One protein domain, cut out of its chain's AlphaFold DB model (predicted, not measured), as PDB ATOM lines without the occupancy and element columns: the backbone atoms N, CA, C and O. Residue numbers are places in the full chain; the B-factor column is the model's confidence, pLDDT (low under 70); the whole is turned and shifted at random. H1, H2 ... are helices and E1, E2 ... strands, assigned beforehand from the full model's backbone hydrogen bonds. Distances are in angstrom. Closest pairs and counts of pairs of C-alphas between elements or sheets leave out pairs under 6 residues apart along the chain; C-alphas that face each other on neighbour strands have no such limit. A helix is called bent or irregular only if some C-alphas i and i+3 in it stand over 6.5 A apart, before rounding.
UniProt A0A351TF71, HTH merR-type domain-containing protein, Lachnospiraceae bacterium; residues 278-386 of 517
ATOM      1  N   HIS A 278     183.490 127.843 113.965       97.12
ATOM      2  CA  HIS A 278     184.139 129.043 114.495       97.12
ATOM      3  C   HIS A 278     185.593 129.123 114.030       97.12
ATOM      4  O   HIS A 278     186.340 128.142 114.082       97.12
ATOM      5  N   TRP A 279     185.985 130.310 113.587       97.81
ATOM      6  CA  TRP A 279     187.288 130.605 113.016       97.81
ATOM      7  C   TRP A 279     187.923 131.789 113.734       97.81
ATOM      8  O   TRP A 279     187.290 132.832 113.871       97.81
ATOM      9  N   GLU A 280     189.175 131.672 114.155       96.25
ATOM     10  CA  GLU A 280     189.939 132.793 114.711       96.25
ATOM     11  C   GLU A 280     190.843 133.414 113.651       96.25
ATOM     12  O   GLU A 280     191.407 132.708 112.819       96.25
ATOM     13  N   MET A 281     190.984 134.737 113.665       95.50
ATOM     14  CA  MET A 281     191.893 135.419 112.751       95.50
ATOM     15  C   MET A 281     193.339 135.204 113.200       95.50
ATOM     16  O   MET A 281     193.659 135.413 114.369       95.50
ATOM     17  N   THR A 282     194.213 134.830 112.268       94.94
ATOM     18  CA  THR A 282     195.640 134.611 112.541       94.94
ATOM     19  C   THR A 282     196.552 135.561 111.782       94.94
ATOM     20  O   THR A 282     197.669 135.787 112.231       94.94
ATOM     21  N   ASP A 283     196.125 136.089 110.630       94.94
ATOM     22  CA  ASP A 283     196.946 137.017 109.844       94.94
ATOM     23  C   ASP A 283     196.110 137.864 108.867       94.94
ATOM     24  O   ASP A 283     194.979 137.515 108.516       94.94
ATOM     25  N   PHE A 284     196.702 138.961 108.405       93.25
ATOM     26  CA  PHE A 284     196.233 139.866 107.362       93.25
ATOM     27  C   PHE A 284     197.414 140.236 106.463       93.25
ATOM     28  O   PHE A 284     198.339 140.932 106.876       93.25
ATOM     29  N   LEU A 285     197.405 139.738 105.230       95.31
ATOM     30  CA  LEU A 285     198.588 139.730 104.375       95.31
ATOM     31  C   LEU A 285     198.292 140.339 103.003       95.31
ATOM     32  O   LEU A 285     197.199 140.127 102.481       95.31
ATOM     33  N   PRO A 286     199.271 140.990 102.350       94.50
ATOM     34  CA  PRO A 286     199.125 141.434 100.962       94.50
ATOM     35  C   PRO A 286     198.799 140.298  99.985       94.50
ATOM     36  O   PRO A 286     198.102 140.513  98.998       94.50
ATOM     37  N   CYS A 287     199.314 139.088 100.239       94.88
ATOM     38  CA  CYS A 287     199.012 137.910  99.434       94.88
ATOM     39  C   CYS A 287     199.220 136.589 100.195       94.88
ATOM     40  O   CYS A 287     199.975 136.502 101.170       94.88
ATOM     41  N   ARG A 288     198.599 135.519  99.682       94.94
ATOM     42  CA  ARG A 288     198.660 134.145 100.212       94.94
ATOM     43  C   ARG A 288     200.078 133.592 100.387       94.94
ATOM     44  O   ARG A 288     200.301 132.781 101.289       94.94
ATOM     45  N   GLU A 289     201.023 133.988  99.533       94.38
ATOM     46  CA  GLU A 289     202.409 133.498  99.558       94.38
ATOM     47  C   GLU A 289     203.132 133.873 100.858       94.38
ATOM     48  O   GLU A 289     203.960 133.108 101.359       94.38
ATOM     49  N   MET A 290     202.782 135.017 101.446       95.81
ATOM     50  CA  MET A 290     203.424 135.521 102.657       95.81
ATOM     51  C   MET A 290     203.015 134.735 103.905       95.81
ATOM     52  O   MET A 290     203.733 134.775 104.896       95.81
ATOM     53  N   PHE A 291     201.936 133.950 103.880       96.81
ATOM     54  CA  PHE A 291     201.472 133.217 105.061       96.81
ATOM     55  C   PHE A 291     202.477 132.155 105.532       96.81
ATOM     56  O   PHE A 291     203.048 131.420 104.724       96.81
ATOM     57  N   HIS A 292     202.650 132.042 106.853       95.75
ATOM     58  CA  HIS A 292     203.395 130.955 107.483       95.75
ATOM     59  C   HIS A 292     202.669 130.470 108.753       95.75
ATOM     60  O   HIS A 292     202.440 131.266 109.660       95.75
ATOM     61  N   PRO A 293     202.350 129.168 108.888       94.00
ATOM     62  CA  PRO A 293     201.473 128.661 109.955       94.00
ATOM     63  C   PRO A 293     202.039 128.830 111.370       94.00
ATOM     64  O   PRO A 293     201.286 128.913 112.333       94.00
ATOM     65  N   LEU A 294     203.366 128.883 111.499       91.50
ATOM     66  CA  LEU A 294     204.051 129.052 112.784       91.50
ATOM     67  C   LEU A 294     204.400 130.512 113.098       91.50
ATOM     68  O   LEU A 294     205.063 130.767 114.100       91.50
ATOM     69  N   LYS A 295     204.038 131.457 112.220       90.94
ATOM     70  CA  LYS A 295     204.449 132.848 112.367       90.94
ATOM     71  C   LYS A 295     203.420 133.826 111.802       90.94
ATOM     72  O   LYS A 295     203.343 134.009 110.587       90.94
ATOM     73  N   GLN A 296     202.722 134.489 112.718       91.06
ATOM     74  CA  GLN A 296     201.904 135.667 112.447       91.06
ATOM     75  C   GLN A 296     202.798 136.854 112.074       91.06
ATOM     76  O   GLN A 296     203.826 137.072 112.722       91.06
ATOM     77  N   LYS A 297     202.406 137.614 111.049       89.06
ATOM     78  CA  LYS A 297     203.209 138.732 110.530       89.06
ATOM     79  C   LYS A 297     202.584 140.104 110.717       89.06
ATOM     80  O   LYS A 297     203.305 141.094 110.780       89.06
ATOM     81  N   SER A 298     201.264 140.157 110.816       85.19
ATOM     82  CA  SER A 298     200.517 141.404 110.953       85.19
ATOM     83  C   SER A 298     199.770 141.481 112.278       85.19
ATOM     84  O   SER A 298     199.375 140.465 112.863       85.19
ATOM     85  N   ALA A 299     199.532 142.701 112.753       80.38
ATOM     86  CA  ALA A 299     198.557 142.927 113.810       80.38
ATOM     87  C   ALA A 299     197.151 142.450 113.388       80.38
ATOM     88  O   ALA A 299     196.685 142.716 112.280       80.38
ATOM     89  N   LEU A 300     196.448 141.777 114.304       81.62
ATOM     90  CA  LEU A 300     195.079 141.324 114.051       81.62
ATOM     91  C   LEU A 300     194.128 142.518 113.928       81.62
ATOM     92  O   LEU A 300     194.203 143.486 114.690       81.62
ATOM     93  N   ILE A 301     193.179 142.418 113.001       79.50
ATOM     94  CA  ILE A 301     192.136 143.426 112.831       79.50
ATOM     95  C   ILE A 301     191.144 143.290 113.991       79.50
ATOM     96  O   ILE A 301     190.521 142.243 114.172       79.50
ATOM     97  N   LYS A 302     190.977 144.370 114.764       78.69
ATOM     98  CA  LYS A 302     190.128 144.399 115.967       78.69
ATOM     99  C   LYS A 302     188.692 143.935 115.698       78.69
ATOM    100  O   LYS A 302     188.134 143.217 116.520       78.69
ATOM    101  N   ASP A 303     188.131 144.284 114.543       78.38
ATOM    102  CA  ASP A 303     186.774 143.897 114.136       78.38
ATOM    103  C   ASP A 303     186.576 142.369 114.079       78.38
ATOM    104  O   ASP A 303     185.463 141.872 114.240       78.38
ATOM    105  N   PHE A 304     187.662 141.609 113.904       83.06
ATOM    106  CA  PHE A 304     187.674 140.147 113.902       83.06
ATOM    107  C   PHE A 304     188.208 139.544 115.210       83.06
ATOM    108  O   PHE A 304     188.498 138.350 115.257       83.06
ATOM    109  N   ALA A 305     188.308 140.313 116.301       78.00
ATOM    110  CA  ALA A 305     188.830 139.824 117.583       78.00
ATOM    111  C   ALA A 305     188.021 138.654 118.175       78.00
ATOM    112  O   ALA A 305     188.566 137.831 118.905       78.00
ATOM    113  N   ARG A 306     186.723 138.558 117.855       83.81
ATOM    114  CA  ARG A 306     185.854 137.426 118.240       83.81
ATOM    115  C   ARG A 306     185.826 136.301 117.199       83.81
ATOM    116  O   ARG A 306     185.150 135.292 117.397       83.81
ATOM    117  N   GLY A 307     186.573 136.458 116.111       90.44
ATOM    118  CA  GLY A 307     186.605 135.530 114.998       90.44
ATOM    119  C   GLY A 307     185.422 135.669 114.039       90.44
ATOM    120  O   GLY A 307     184.630 136.616 114.088       90.44
ATOM    121  N   LEU A 308     185.324 134.693 113.145       94.69
ATOM    122  CA  LEU A 308     184.313 134.583 112.107       94.69
ATOM    123  C   LEU A 308     183.512 133.292 112.308       94.69
ATOM    124  O   LEU A 308     184.078 132.233 112.584       94.69
ATOM    125  N   TYR A 309     182.190 133.383 112.178       95.62
ATOM    126  CA  TYR A 309     181.290 132.239 112.292       95.62
ATOM    127  C   TYR A 309     180.600 131.991 110.957       95.62
ATOM    128  O   TYR A 309     179.961 132.886 110.404       95.62
ATOM    129  N   PHE A 310     180.693 130.755 110.478       96.94
ATOM    130  CA  PHE A 310     179.938 130.273 109.326       96.94
ATOM    131  C   PHE A 310     178.738 129.496 109.856       96.94
ATOM    132  O   PHE A 310     178.859 128.341 110.274       96.94
ATOM    133  N   LEU A 311     177.591 130.174 109.913       95.50
ATOM    134  CA  LEU A 311     176.349 129.598 110.424       95.50
ATOM    135  C   LEU A 311     175.699 128.678 109.373       95.50
ATOM    136  O   LEU A 311     175.875 128.923 108.177       95.50
ATOM    137  N   PRO A 312     174.956 127.634 109.781       93.06
ATOM    138  CA  PRO A 312     174.284 126.722 108.853       93.06
ATOM    139  C   PRO A 312     173.354 127.438 107.864       93.06
ATOM    140  O   PRO A 312     172.852 128.524 108.150       93.06
ATOM    141  N   GLU A 313     173.102 126.814 106.710       91.75
ATOM    142  CA  GLU A 313     172.187 127.331 105.673       91.75
ATOM    143  C   GLU A 313     172.540 128.738 105.142       91.75
ATOM    144  O   GLU A 313     171.680 129.455 104.628       91.75
ATOM    145  N   GLY A 314     173.801 129.164 105.289       91.94
ATOM    146  CA  GLY A 314     174.256 130.485 104.848       91.94
ATOM    147  C   GLY A 314     173.723 131.624 105.716       91.94
ATOM    148  O   GLY A 314     173.720 132.780 105.282       91.94
ATOM    149  N   GLU A 315     173.248 131.319 106.933       93.19
ATOM    150  CA  GLU A 315     172.689 132.321 107.832       93.19
ATOM    151  C   GLU A 315     173.715 133.428 108.126       93.19
ATOM    152  O   GLU A 315     174.903 133.200 108.369       93.19
ATOM    153  N   ARG A 316     173.233 134.673 108.110       91.50
ATOM    154  CA  ARG A 316     174.071 135.856 108.281       91.50
ATOM    155  C   ARG A 316     174.542 136.027 109.732       91.50
ATOM    156  O   ARG A 316     173.736 136.305 110.634       91.50
ATOM    157  N   TYR A 317     175.859 135.999 109.912       89.12
ATOM    158  CA  TYR A 317     176.589 136.409 111.111       89.12
ATOM    159  C   TYR A 317     177.114 137.841 110.937       89.12
ATOM    160  O   TYR A 317     177.871 138.125 110.013       89.12
ATOM    161  N   TRP A 318     176.729 138.762 111.829       89.44
ATOM    162  CA  TRP A 318     177.102 140.180 111.721       89.44
ATOM    163  C   TRP A 318     176.764 140.764 110.329       89.44
ATOM    164  O   TRP A 318     175.604 140.711 109.911       89.44
ATOM    165  N   CYS A 319     177.747 141.319 109.617       89.81
ATOM    166  CA  CYS A 319     177.612 141.808 108.249       89.81
ATOM    167  C   CYS A 319     178.005 140.777 107.176       89.81
ATOM    168  O   CYS A 319     178.020 141.107 105.988       89.81
ATOM    169  N   PHE A 320     178.259 139.526 107.569       94.12
ATOM    170  CA  PHE A 320     178.710 138.453 106.692       94.12
ATOM    171  C   PHE A 320     177.661 137.351 106.524       94.12
ATOM    172  O   PHE A 320     177.117 136.826 107.492       94.12
ATOM    173  N   ALA A 321     177.388 136.994 105.279       95.81
ATOM    174  CA  ALA A 321     176.739 135.743 104.895       95.81
ATOM    175  C   ALA A 321     177.740 134.914 104.079       95.81
ATOM    176  O   ALA A 321     178.864 135.359 103.838       95.81
ATOM    177  N   TRP A 322     177.361 133.718 103.644       97.75
ATOM    178  CA  TRP A 322     178.261 132.889 102.850       97.75
ATOM    179  C   TRP A 322     177.506 131.890 101.974       97.75
ATOM    180  O   TRP A 322     176.349 131.557 102.214       97.75
ATOM    181  N   THR A 323     178.200 131.429 100.945       98.12
ATOM    182  CA  THR A 323     177.883 130.257 100.126       98.12
ATOM    183  C   THR A 323     179.220 129.601  99.783       98.12
ATOM    184  O   THR A 323     180.266 130.236  99.947       98.12
ATOM    185  N   LYS A 324     179.240 128.342  99.356       98.19
ATOM    186  CA  LYS A 324     180.495 127.616  99.142       98.19
ATOM    187  C   LYS A 324     181.491 128.396  98.278       98.19
ATOM    188  O   LYS A 324     181.197 128.787  97.150       98.19
ATOM    189  N   GLY A 325     182.683 128.608  98.832       98.06
ATOM    190  CA  GLY A 325     183.788 129.341  98.215       98.06
ATOM    191  C   GLY A 325     183.674 130.869  98.248       98.06
ATOM    192  O   GLY A 325     184.570 131.529  97.729       98.06
ATOM    193  N   LEU A 326     182.619 131.457  98.832       98.31
ATOM    194  CA  LEU A 326     182.414 132.909  98.910       98.31
ATOM    195  C   LEU A 326     181.936 133.372 100.298       98.31
ATOM    196  O   LEU A 326     180.873 132.978 100.779       98.31
ATOM    197  N   LEU A 327     182.670 134.311 100.896       97.94
ATOM    198  CA  LEU A 327     182.214 135.131 102.018       97.94
ATOM    199  C   LEU A 327     181.547 136.398 101.470       97.94
ATOM    200  O   LEU A 327     182.180 137.233 100.819       97.94
ATOM    201  N   LEU A 328     180.265 136.572 101.754       97.50
ATOM    202  CA  LEU A 328     179.452 137.680 101.266       97.50
ATOM    203  C   LEU A 328     179.414 138.781 102.324       97.50
ATOM    204  O   LEU A 328     178.875 138.568 103.408       97.50
ATOM    205  N   SER A 329     179.969 139.955 102.030       94.06
ATOM    206  CA  SER A 329     179.957 141.094 102.954       94.06
ATOM    207  C   SER A 329     178.963 142.165 102.524       94.06
ATOM    208  O   SER A 329     178.785 142.417 101.332       94.06
ATOM    209  N   ASP A 330     178.304 142.775 103.509       90.31
ATOM    210  CA  ASP A 330     177.250 143.779 103.333       90.31
ATOM    211  C   ASP A 330     177.375 144.848 104.430       90.31
ATOM    212  O   ASP A 330     176.810 144.719 105.521       90.31
ATOM    213  N   SER A 331     178.254 145.828 104.224       84.94
ATOM    214  CA  SER A 331     178.663 146.748 105.291       84.94
ATOM    215  C   SER A 331     179.331 148.036 104.811       84.94
ATOM    216  O   SER A 331     179.645 148.233 103.635       84.94
ATOM    217  N   GLY A 332     179.580 148.929 105.773       74.75
ATOM    218  CA  GLY A 332     180.396 150.129 105.607       74.75
ATOM    219  C   GLY A 332     179.633 151.358 105.114       74.75
ATOM    220  O   GLY A 332     178.447 151.314 104.796       74.75
ATOM    221  N   TYR A 333     180.339 152.485 105.043       72.19
ATOM    222  CA  TYR A 333     179.860 153.700 104.390       72.19
ATOM    223  C   TYR A 333     180.927 154.212 103.411       72.19
ATOM    224  O   TYR A 333     182.062 154.428 103.830       72.19
ATOM    225  N   PRO A 334     180.590 154.424 102.123       72.94
ATOM    226  CA  PRO A 334     179.283 154.187 101.494       72.94
ATOM    227  C   PRO A 334     178.949 152.687 101.323       72.94
ATOM    228  O   PRO A 334     179.721 151.955 100.716       72.94
ATOM    229  N   HIS A 335     177.756 152.265 101.754       79.00
ATOM    230  CA  HIS A 335     177.247 150.878 101.888       79.00
ATOM    231  C   HIS A 335     177.661 149.832 100.834       79.00
ATOM    232  O   HIS A 335     177.047 149.775  99.774       79.00
ATOM    233  N   ARG A 336     178.641 148.962 101.107       84.88
ATOM    234  CA  ARG A 336     179.227 148.001 100.147       84.88
ATOM    235  C   ARG A 336     178.628 146.608 100.231       84.88
ATOM    236  O   ARG A 336     178.360 146.109 101.310       84.88
ATOM    237  N   ARG A 337     178.554 145.974  99.057       92.00
ATOM    238  CA  ARG A 337     178.281 144.549  98.887       92.00
ATOM    239  C   ARG A 337     179.407 143.919  98.094       92.00
ATOM    240  O   ARG A 337     179.706 144.420  97.007       92.00
ATOM    241  N   ASN A 338     180.013 142.874  98.646       95.38
ATOM    242  CA  ASN A 338     181.134 142.181  98.025       95.38
ATOM    243  C   ASN A 338     180.997 140.668  98.144       95.38
ATOM    244  O   ASN A 338     180.560 140.147  99.170       95.38
ATOM    245  N   GLN A 339     181.468 139.977  97.117       97.50
ATOM    246  CA  GLN A 339     181.748 138.550  97.141       97.50
ATOM    247  C   GLN A 339     183.250 138.357  97.381       97.50
ATOM    248  O   GLN A 339     184.054 138.768  96.549       97.50
ATOM    249  N   ASN A 340     183.659 137.767  98.497       97.88
ATOM    250  CA  ASN A 340     185.073 137.568  98.831       97.88
ATOM    251  C   ASN A 340     185.391 136.071  98.714       97.88
ATOM    252  O   ASN A 340     184.908 135.303  99.551       97.88
ATOM    253  N   PRO A 341     186.125 135.632  97.676       98.38
ATOM    254  CA  PRO A 341     186.507 134.234  97.525       98.38
ATOM    255  C   PRO A 341     187.237 133.710  98.750       98.38
ATOM    256  O   PRO A 341     188.057 134.421  99.327       98.38
ATOM    257  N   TYR A 342     186.946 132.470  99.132       98.56
ATOM    258  CA  TYR A 342     187.722 131.781 100.148       98.56
ATOM    259  C   TYR A 342     188.159 130.387  99.701       98.56
ATOM    260  O   TYR A 342     187.473 129.709  98.934       98.56
ATOM    261  N   THR A 343     189.293 129.941 100.232       98.44
ATOM    262  CA  THR A 343     189.767 128.556 100.154       98.44
ATOM    263  C   THR A 343     190.019 128.010 101.554       98.44
ATOM    264  O   THR A 343     190.299 128.768 102.482       98.44
ATOM    265  N   ILE A 344     189.909 126.689 101.714       98.44
ATOM    266  CA  ILE A 344     190.198 125.989 102.971       98.44
ATOM    267  C   ILE A 344     191.291 124.957 102.710       98.44
ATOM    268  O   ILE A 344     191.200 124.158 101.779       98.44
ATOM    269  N   GLU A 345     192.332 124.966 103.537       97.44
ATOM    270  CA  GLU A 345     193.501 124.102 103.387       97.44
ATOM    271  C   GLU A 345     193.938 123.528 104.739       97.44
ATOM    272  O   GLU A 345     193.817 124.173 105.781       97.44
ATOM    273  N   LYS A 346     194.502 122.313 104.726       97.19
ATOM    274  CA  LYS A 346     195.130 121.707 105.909       97.19
ATOM    275  C   LYS A 346     196.640 121.883 105.847       97.19
ATOM    276  O   LYS A 346     197.283 121.376 104.930       97.19
ATOM    277  N   ILE A 347     197.209 122.566 106.835       96.56
ATOM    278  CA  ILE A 347     198.635 122.903 106.893       96.56
ATOM    279  C   ILE A 347     199.151 122.534 108.281       96.56
ATOM    280  O   ILE A 347     198.670 123.042 109.287       96.56
ATOM    281  N   GLY A 348     200.124 121.623 108.350       92.06
ATOM    282  CA  GLY A 348     200.744 121.238 109.625       92.06
ATOM    283  C   GLY A 348     199.797 120.576 110.638       92.06
ATOM    284  O   GLY A 348     200.082 120.611 111.827       92.06
ATOM    285  N   GLY A 349     198.687 119.981 110.185       93.94
ATOM    286  CA  GLY A 349     197.670 119.361 111.050       93.94
ATOM    287  C   GLY A 349     196.522 120.293 111.450       93.94
ATOM    288  O   GLY A 349     195.484 119.808 111.889       93.94
ATOM    289  N   GLU A 350     196.668 121.594 111.212       97.25
ATOM    290  CA  GLU A 350     195.641 122.612 111.442       97.25
ATOM    291  C   GLU A 350     194.864 122.898 110.149       97.25
ATOM    292  O   GLU A 350     195.352 122.643 109.043       97.25
ATOM    293  N   THR A 351     193.646 123.428 110.277       98.25
ATOM    294  CA  THR A 351     192.817 123.840 109.130       98.25
ATOM    295  C   THR A 351     192.767 125.360 109.061       98.25
ATOM    296  O   THR A 351     192.392 126.007 110.040       98.25
ATOM    297  N   TYR A 352     193.122 125.919 107.908       98.44
ATOM    298  CA  TYR A 352     193.134 127.356 107.656       98.44
ATOM    299  C   TYR A 352     192.159 127.723 106.545       98.44
ATOM    300  O   TYR A 352     192.003 126.976 105.580       98.44
ATOM    301  N   MET A 353     191.542 128.890 106.677       98.56
ATOM    302  CA  MET A 353     190.751 129.539 105.644       98.56
ATOM    303  C   MET A 353     191.472 130.803 105.187       98.56
ATOM    304  O   MET A 353     191.891 131.619 106.010       98.56
ATOM    305  N   PHE A 354     191.594 130.963 103.875       98.50
ATOM    306  CA  PHE A 354     192.157 132.145 103.231       98.50
ATOM    307  C   PHE A 354     191.033 132.865 102.513       98.50
ATOM    308  O   PHE A 354     190.363 132.247 101.692       98.50
ATOM    309  N   ILE A 355     190.813 134.137 102.829       98.44
ATOM    310  CA  ILE A 355     189.749 134.947 102.235       98.44
ATOM    311  C   ILE A 355     190.386 136.105 101.475       98.44
ATOM    312  O   ILE A 355     191.062 136.941 102.077       98.44
ATOM    313  N   ASP A 356     190.128 136.179 100.172       97.94
ATOM    314  CA  ASP A 356     190.525 137.294  99.317       97.94
ATOM    315  C   ASP A 356     189.568 138.465  99.546       97.94
ATOM    316  O   ASP A 356     188.496 138.579  98.940       97.94
ATOM    317  N   PHE A 357     189.944 139.330 100.481       95.75
ATOM    318  CA  PHE A 357     189.088 140.373 101.013       95.75
ATOM    319  C   PHE A 357     189.233 141.689 100.244       95.75
ATOM    320  O   PHE A 357     190.327 142.229 100.051       95.75
ATOM    321  N   LYS A 358     188.096 142.251  99.827       94.50
ATOM    322  CA  LYS A 358     188.026 143.520  99.087       94.50
ATOM    323  C   LYS A 358     188.049 144.726 100.034       94.50
ATOM    324  O   LYS A 358     187.012 145.319 100.352       94.50
ATOM    325  N   GLY A 359     189.257 145.088 100.471       88.56
ATOM    326  CA  GLY A 359     189.534 146.256 101.315       88.56
ATOM    327  C   GLY A 359     189.480 147.612 100.583       88.56
ATOM    328  O   GLY A 359     189.184 147.680  99.389       88.56
ATOM    329  N   PRO A 360     189.791 148.730 101.272       87.81
ATOM    330  CA  PRO A 360     189.727 150.085 100.708       87.81
ATOM    331  C   PRO A 360     190.531 150.288  99.414       87.81
ATOM    332  O   PRO A 360     190.069 150.989  98.511       87.81
ATOM    333  N   ASN A 361     191.704 149.654  99.303       92.31
ATOM    334  CA  ASN A 361     192.572 149.750  98.126       92.31
ATOM    335  C   ASN A 361     191.958 149.096  96.883       92.31
ATOM    336  O   ASN A 361     192.171 149.580  95.771       92.31
ATOM    337  N   TYR A 362     191.130 148.062  97.056       93.81
ATOM    338  CA  TYR A 362     190.446 147.395  95.950       93.81
ATOM    339  C   TYR A 362     189.562 148.377  95.162       93.81
ATOM    340  O   TYR A 362     189.612 148.424  93.933       93.81
ATOM    341  N   TYR A 363     188.847 149.271  95.854       91.56
ATOM    342  CA  TYR A 363     188.017 150.311  95.220       91.56
ATOM    343  C   TYR A 363     188.826 151.433  94.564       91.56
ATOM    344  O   TYR A 363     188.261 152.289  93.895       91.56
ATOM    345  N   ARG A 364     190.147 151.443  94.734       93.62
ATOM    346  CA  ARG A 364     191.074 152.326  94.019       93.62
ATOM    347  C   ARG A 364     191.780 151.585  92.874       93.62
ATOM    348  O   ARG A 364     192.796 152.055  92.374       93.62
ATOM    349  N   GLY A 365     191.267 150.425  92.454       93.94
ATOM    350  CA  GLY A 365     191.867 149.586  91.410       93.94
ATOM    351  C   GLY A 365     193.026 148.707  91.892       93.94
ATOM    352  O   GLY A 365     193.773 148.194  91.058       93.94
ATOM    353  N   GLY A 366     193.179 148.558  93.210       95.81
ATOM    354  CA  GLY A 366     194.159 147.690  93.855       95.81
ATOM    355  C   GLY A 366     193.849 146.192  93.748       95.81
ATOM    356  O   GLY A 366     193.019 145.748  92.950       95.81
ATOM    357  N   ARG A 367     194.537 145.398  94.568       96.00
ATOM    358  CA  ARG A 367     194.308 143.958  94.762       96.00
ATOM    359  C   ARG A 367     193.615 143.693  96.096       96.00
ATOM    360  O   ARG A 367     193.590 144.560  96.970       96.00
ATOM    361  N   THR A 368     193.007 142.516  96.206       96.38
ATOM    362  CA  THR A 368     192.493 142.000  97.477       96.38
ATOM    363  C   THR A 368     193.645 141.731  98.430       96.38
ATOM    364  O   THR A 368     194.718 141.325  97.993       96.38
ATOM    365  N   ASP A 369     193.394 141.927  99.716       94.81
ATOM    366  CA  ASP A 369     194.283 141.467 100.775       94.81
ATOM    367  C   ASP A 369     193.809 140.078 101.236       94.81
ATOM    368  O   ASP A 369     192.618 139.766 101.174       94.81
ATOM    369  N   THR A 370     194.714 139.231 101.708       97.06
ATOM    370  CA  THR A 370     194.394 137.891 102.206       97.06
ATOM    371  C   THR A 370     194.171 137.931 103.717       97.06
ATOM    372  O   THR A 370     195.118 138.084 104.492       97.06
ATOM    373  N   LEU A 371     192.925 137.737 104.153       97.25
ATOM    374  CA  LEU A 371     192.623 137.426 105.551       97.25
ATOM    375  C   LEU A 371     192.860 135.938 105.796       97.25
ATOM    376  O   LEU A 371     192.405 135.100 105.014       97.25
ATOM    377  N   VAL A 372     193.537 135.607 106.892       97.81
ATOM    378  CA  VAL A 372     193.811 134.220 107.269       97.81
ATOM    379  C   VAL A 372     193.133 133.898 108.584       97.81
ATOM    380  O   VAL A 372     193.323 134.602 109.579       97.81
ATOM    381  N   PHE A 373     192.384 132.800 108.591       98.06
ATOM    382  CA  PHE A 373     191.732 132.287 109.780       98.06
ATOM    383  C   PHE A 373     192.121 130.838 110.057       98.06
ATOM    384  O   PHE A 373     192.239 130.039 109.132       98.06
ATOM    385  N   ARG A 374     192.255 130.472 111.332       97.88
ATOM    386  CA  ARG A 374     192.418 129.088 111.792       97.88
ATOM    387  C   ARG A 374     191.092 128.559 112.332       97.88
ATOM    388  O   ARG A 374     190.392 129.261 113.063       97.88
ATOM    389  N   LYS A 375     190.744 127.318 111.987       98.06
ATOM    390  CA  LYS A 375     189.522 126.666 112.473       98.06
ATOM    391  C   LYS A 375     189.673 126.293 113.946       98.06
ATOM    392  O   LYS A 375     190.608 125.579 114.296       98.06
ATOM    393  N   LEU A 376     188.741 126.733 114.790       97.62
ATOM    394  CA  LEU A 376     188.701 126.372 116.211       97.62
ATOM    395  C   LEU A 376     187.856 125.125 116.456       97.62
ATOM    396  O   LEU A 376     188.264 124.216 117.177       97.62
ATOM    397  N   ASP A 377     186.684 125.065 115.833       97.00
ATOM    398  CA  ASP A 377     185.789 123.920 115.907       97.00
ATOM    399  C   ASP A 377     184.873 123.857 114.672       97.00
ATOM    400  O   ASP A 377     184.841 124.768 113.848       97.00
ATOM    401  N   SER A 378     184.149 122.745 114.520       96.38
ATOM    402  CA  SER A 378     183.171 122.533 113.434       96.38
ATOM    403  C   SER A 378     181.731 122.469 113.952       96.38
ATOM    404  O   SER A 378     180.872 121.821 113.357       96.38
ATOM    405  N   ARG A 379     181.459 123.067 115.115       96.06
ATOM    406  CA  ARG A 379     180.131 123.066 115.722       96.06
ATOM    407  C   ARG A 379     179.201 123.969 114.915       96.06
ATOM    408  O   ARG A 379     179.529 125.107 114.598       96.06
ATOM    409  N   SER A 380     177.988 123.495 114.661       94.88
ATOM    410  CA  SER A 380     176.907 124.340 114.157       94.88
ATOM    411  C   SER A 380     176.386 125.243 115.276       94.88
ATOM    412  O   SER A 380     175.775 124.765 116.235       94.88
ATOM    413  N   TYR A 381     176.649 126.543 115.164       95.06
ATOM    414  CA  TYR A 381     176.167 127.558 116.100       95.06
ATOM    415  C   TYR A 381     174.818 128.118 115.651       95.06
ATOM    416  O   TYR A 381     174.585 128.291 114.455       95.06
ATOM    417  N   ARG A 382     173.955 128.458 116.613       92.06
ATOM    418  CA  ARG A 382     172.833 129.373 116.381       92.06
ATOM    419  C   ARG A 382     173.240 130.793 116.737       92.06
ATOM    420  O   ARG A 382     174.069 131.011 117.624       92.06
ATOM    421  N   LYS A 383     172.613 131.767 116.088       87.88
ATOM    422  CA  LYS A 383     172.907 133.189 116.271       87.88
ATOM    423  C   LYS A 383     172.780 133.648 117.724       87.88
ATOM    424  O   LYS A 383     173.607 134.425 118.194       87.88
ATOM    425  N   GLU A 384     171.791 133.138 118.451       87.12
ATOM    426  CA  GLU A 384     171.535 133.495 119.850       87.12
ATOM    427  C   GLU A 384     172.638 133.011 120.798       87.12
ATOM    428  O   GLU A 384     172.794 133.563 121.880       87.12
ATOM    429  N   GLU A 385     173.409 131.992 120.409       90.31
ATOM    430  CA  GLU A 385     174.463 131.409 121.250       90.31
ATOM    431  C   GLU A 385     175.766 132.209 121.209       90.31
ATOM    432  O   GLU A 385     176.598 132.079 122.104       90.31
ATOM    433  N   ILE A 386     175.951 133.015 120.165       90.12
ATOM    434  CA  ILE A 386     177.181 133.779 119.917       90.12
ATOM    435  C   ILE A 386     176.982 135.288 120.082       90.12
ATOM    436  O   ILE A 386     177.958 136.032 120.211       90.12
TER     437      ILE A 386
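This is residues 278 to 386 of the 517 residues of the protein "HTH merR-type domain-containing protein" of Lachnospiraceae bacterium (UniProt A0A351TF71). One antiparallel sheet of seven strands curls like part of a barrel that is not closed between its edge strands E2 and E3. It is a folded sheet, bent back on itself into two leaves: E2 and E1 face E6, E5, E4 and E3, with E7 as the hinge, and the short helix H1 lies off the sheet. The printed part has 109 residues, E1 to E7 and then H1 along the chain, and the sheet order is E2 E1 E7 E6 E5 E4 E3. The class is mostly strand, with under half of the residues in named elements; the whole is compact, radius of gyration of the C-alphas 13.7 A, spans 37 by 37 by 25 A.

E1, residues 278 to 285, bends by 54 degrees at residue 282 and forms a hairpin with E2, residues 308 to 310; N 308 and O 279 are 2.8 A apart. E3, residues 320 to 323, begins a meander, each strand the antiparallel neighbour of the one before, through E4, 326 to 331, E5, 336 to 347, E6, 350 to 357, and E7, 369 to 377. Within hydrogen-bond range are N 328 and O 321, 2.8 A, N 340 and O 327, 2.8 A, N 352 and O 345, 2.8 A, and N 353 and O 373, 2.8 A. E5 is staggered, pairing with E4 over 336 to 341 and with E6 over 342 to 347. E7 is also the antiparallel neighbour of E1, with N 282 and O 372 2.8 A apart. The closest C-alphas of E2 and E3, Phe 310 and Trp 322, are 7.2 A apart. H1, residues 383 to 386, is not on the sheet and is too short for an O i to N i+4 pair; its one O i to N i+3 pair is within range.

E1 begins at C-alpha 278 (184.139, 129.043, 114.495) and is 20.6 A long. E5 is 32.4 A, E6 21.6 A and E7 24.7 A long. H1 ends at C-alpha 386 (177.181, 133.779, 119.917).

The C-alphas farthest apart, Pro 334 and Gly 349, are 40.5 A apart. The links E1 to E2 and E6 to E7 are long. The printed part has no cut, and no printed residue is under 70 in pLDDT.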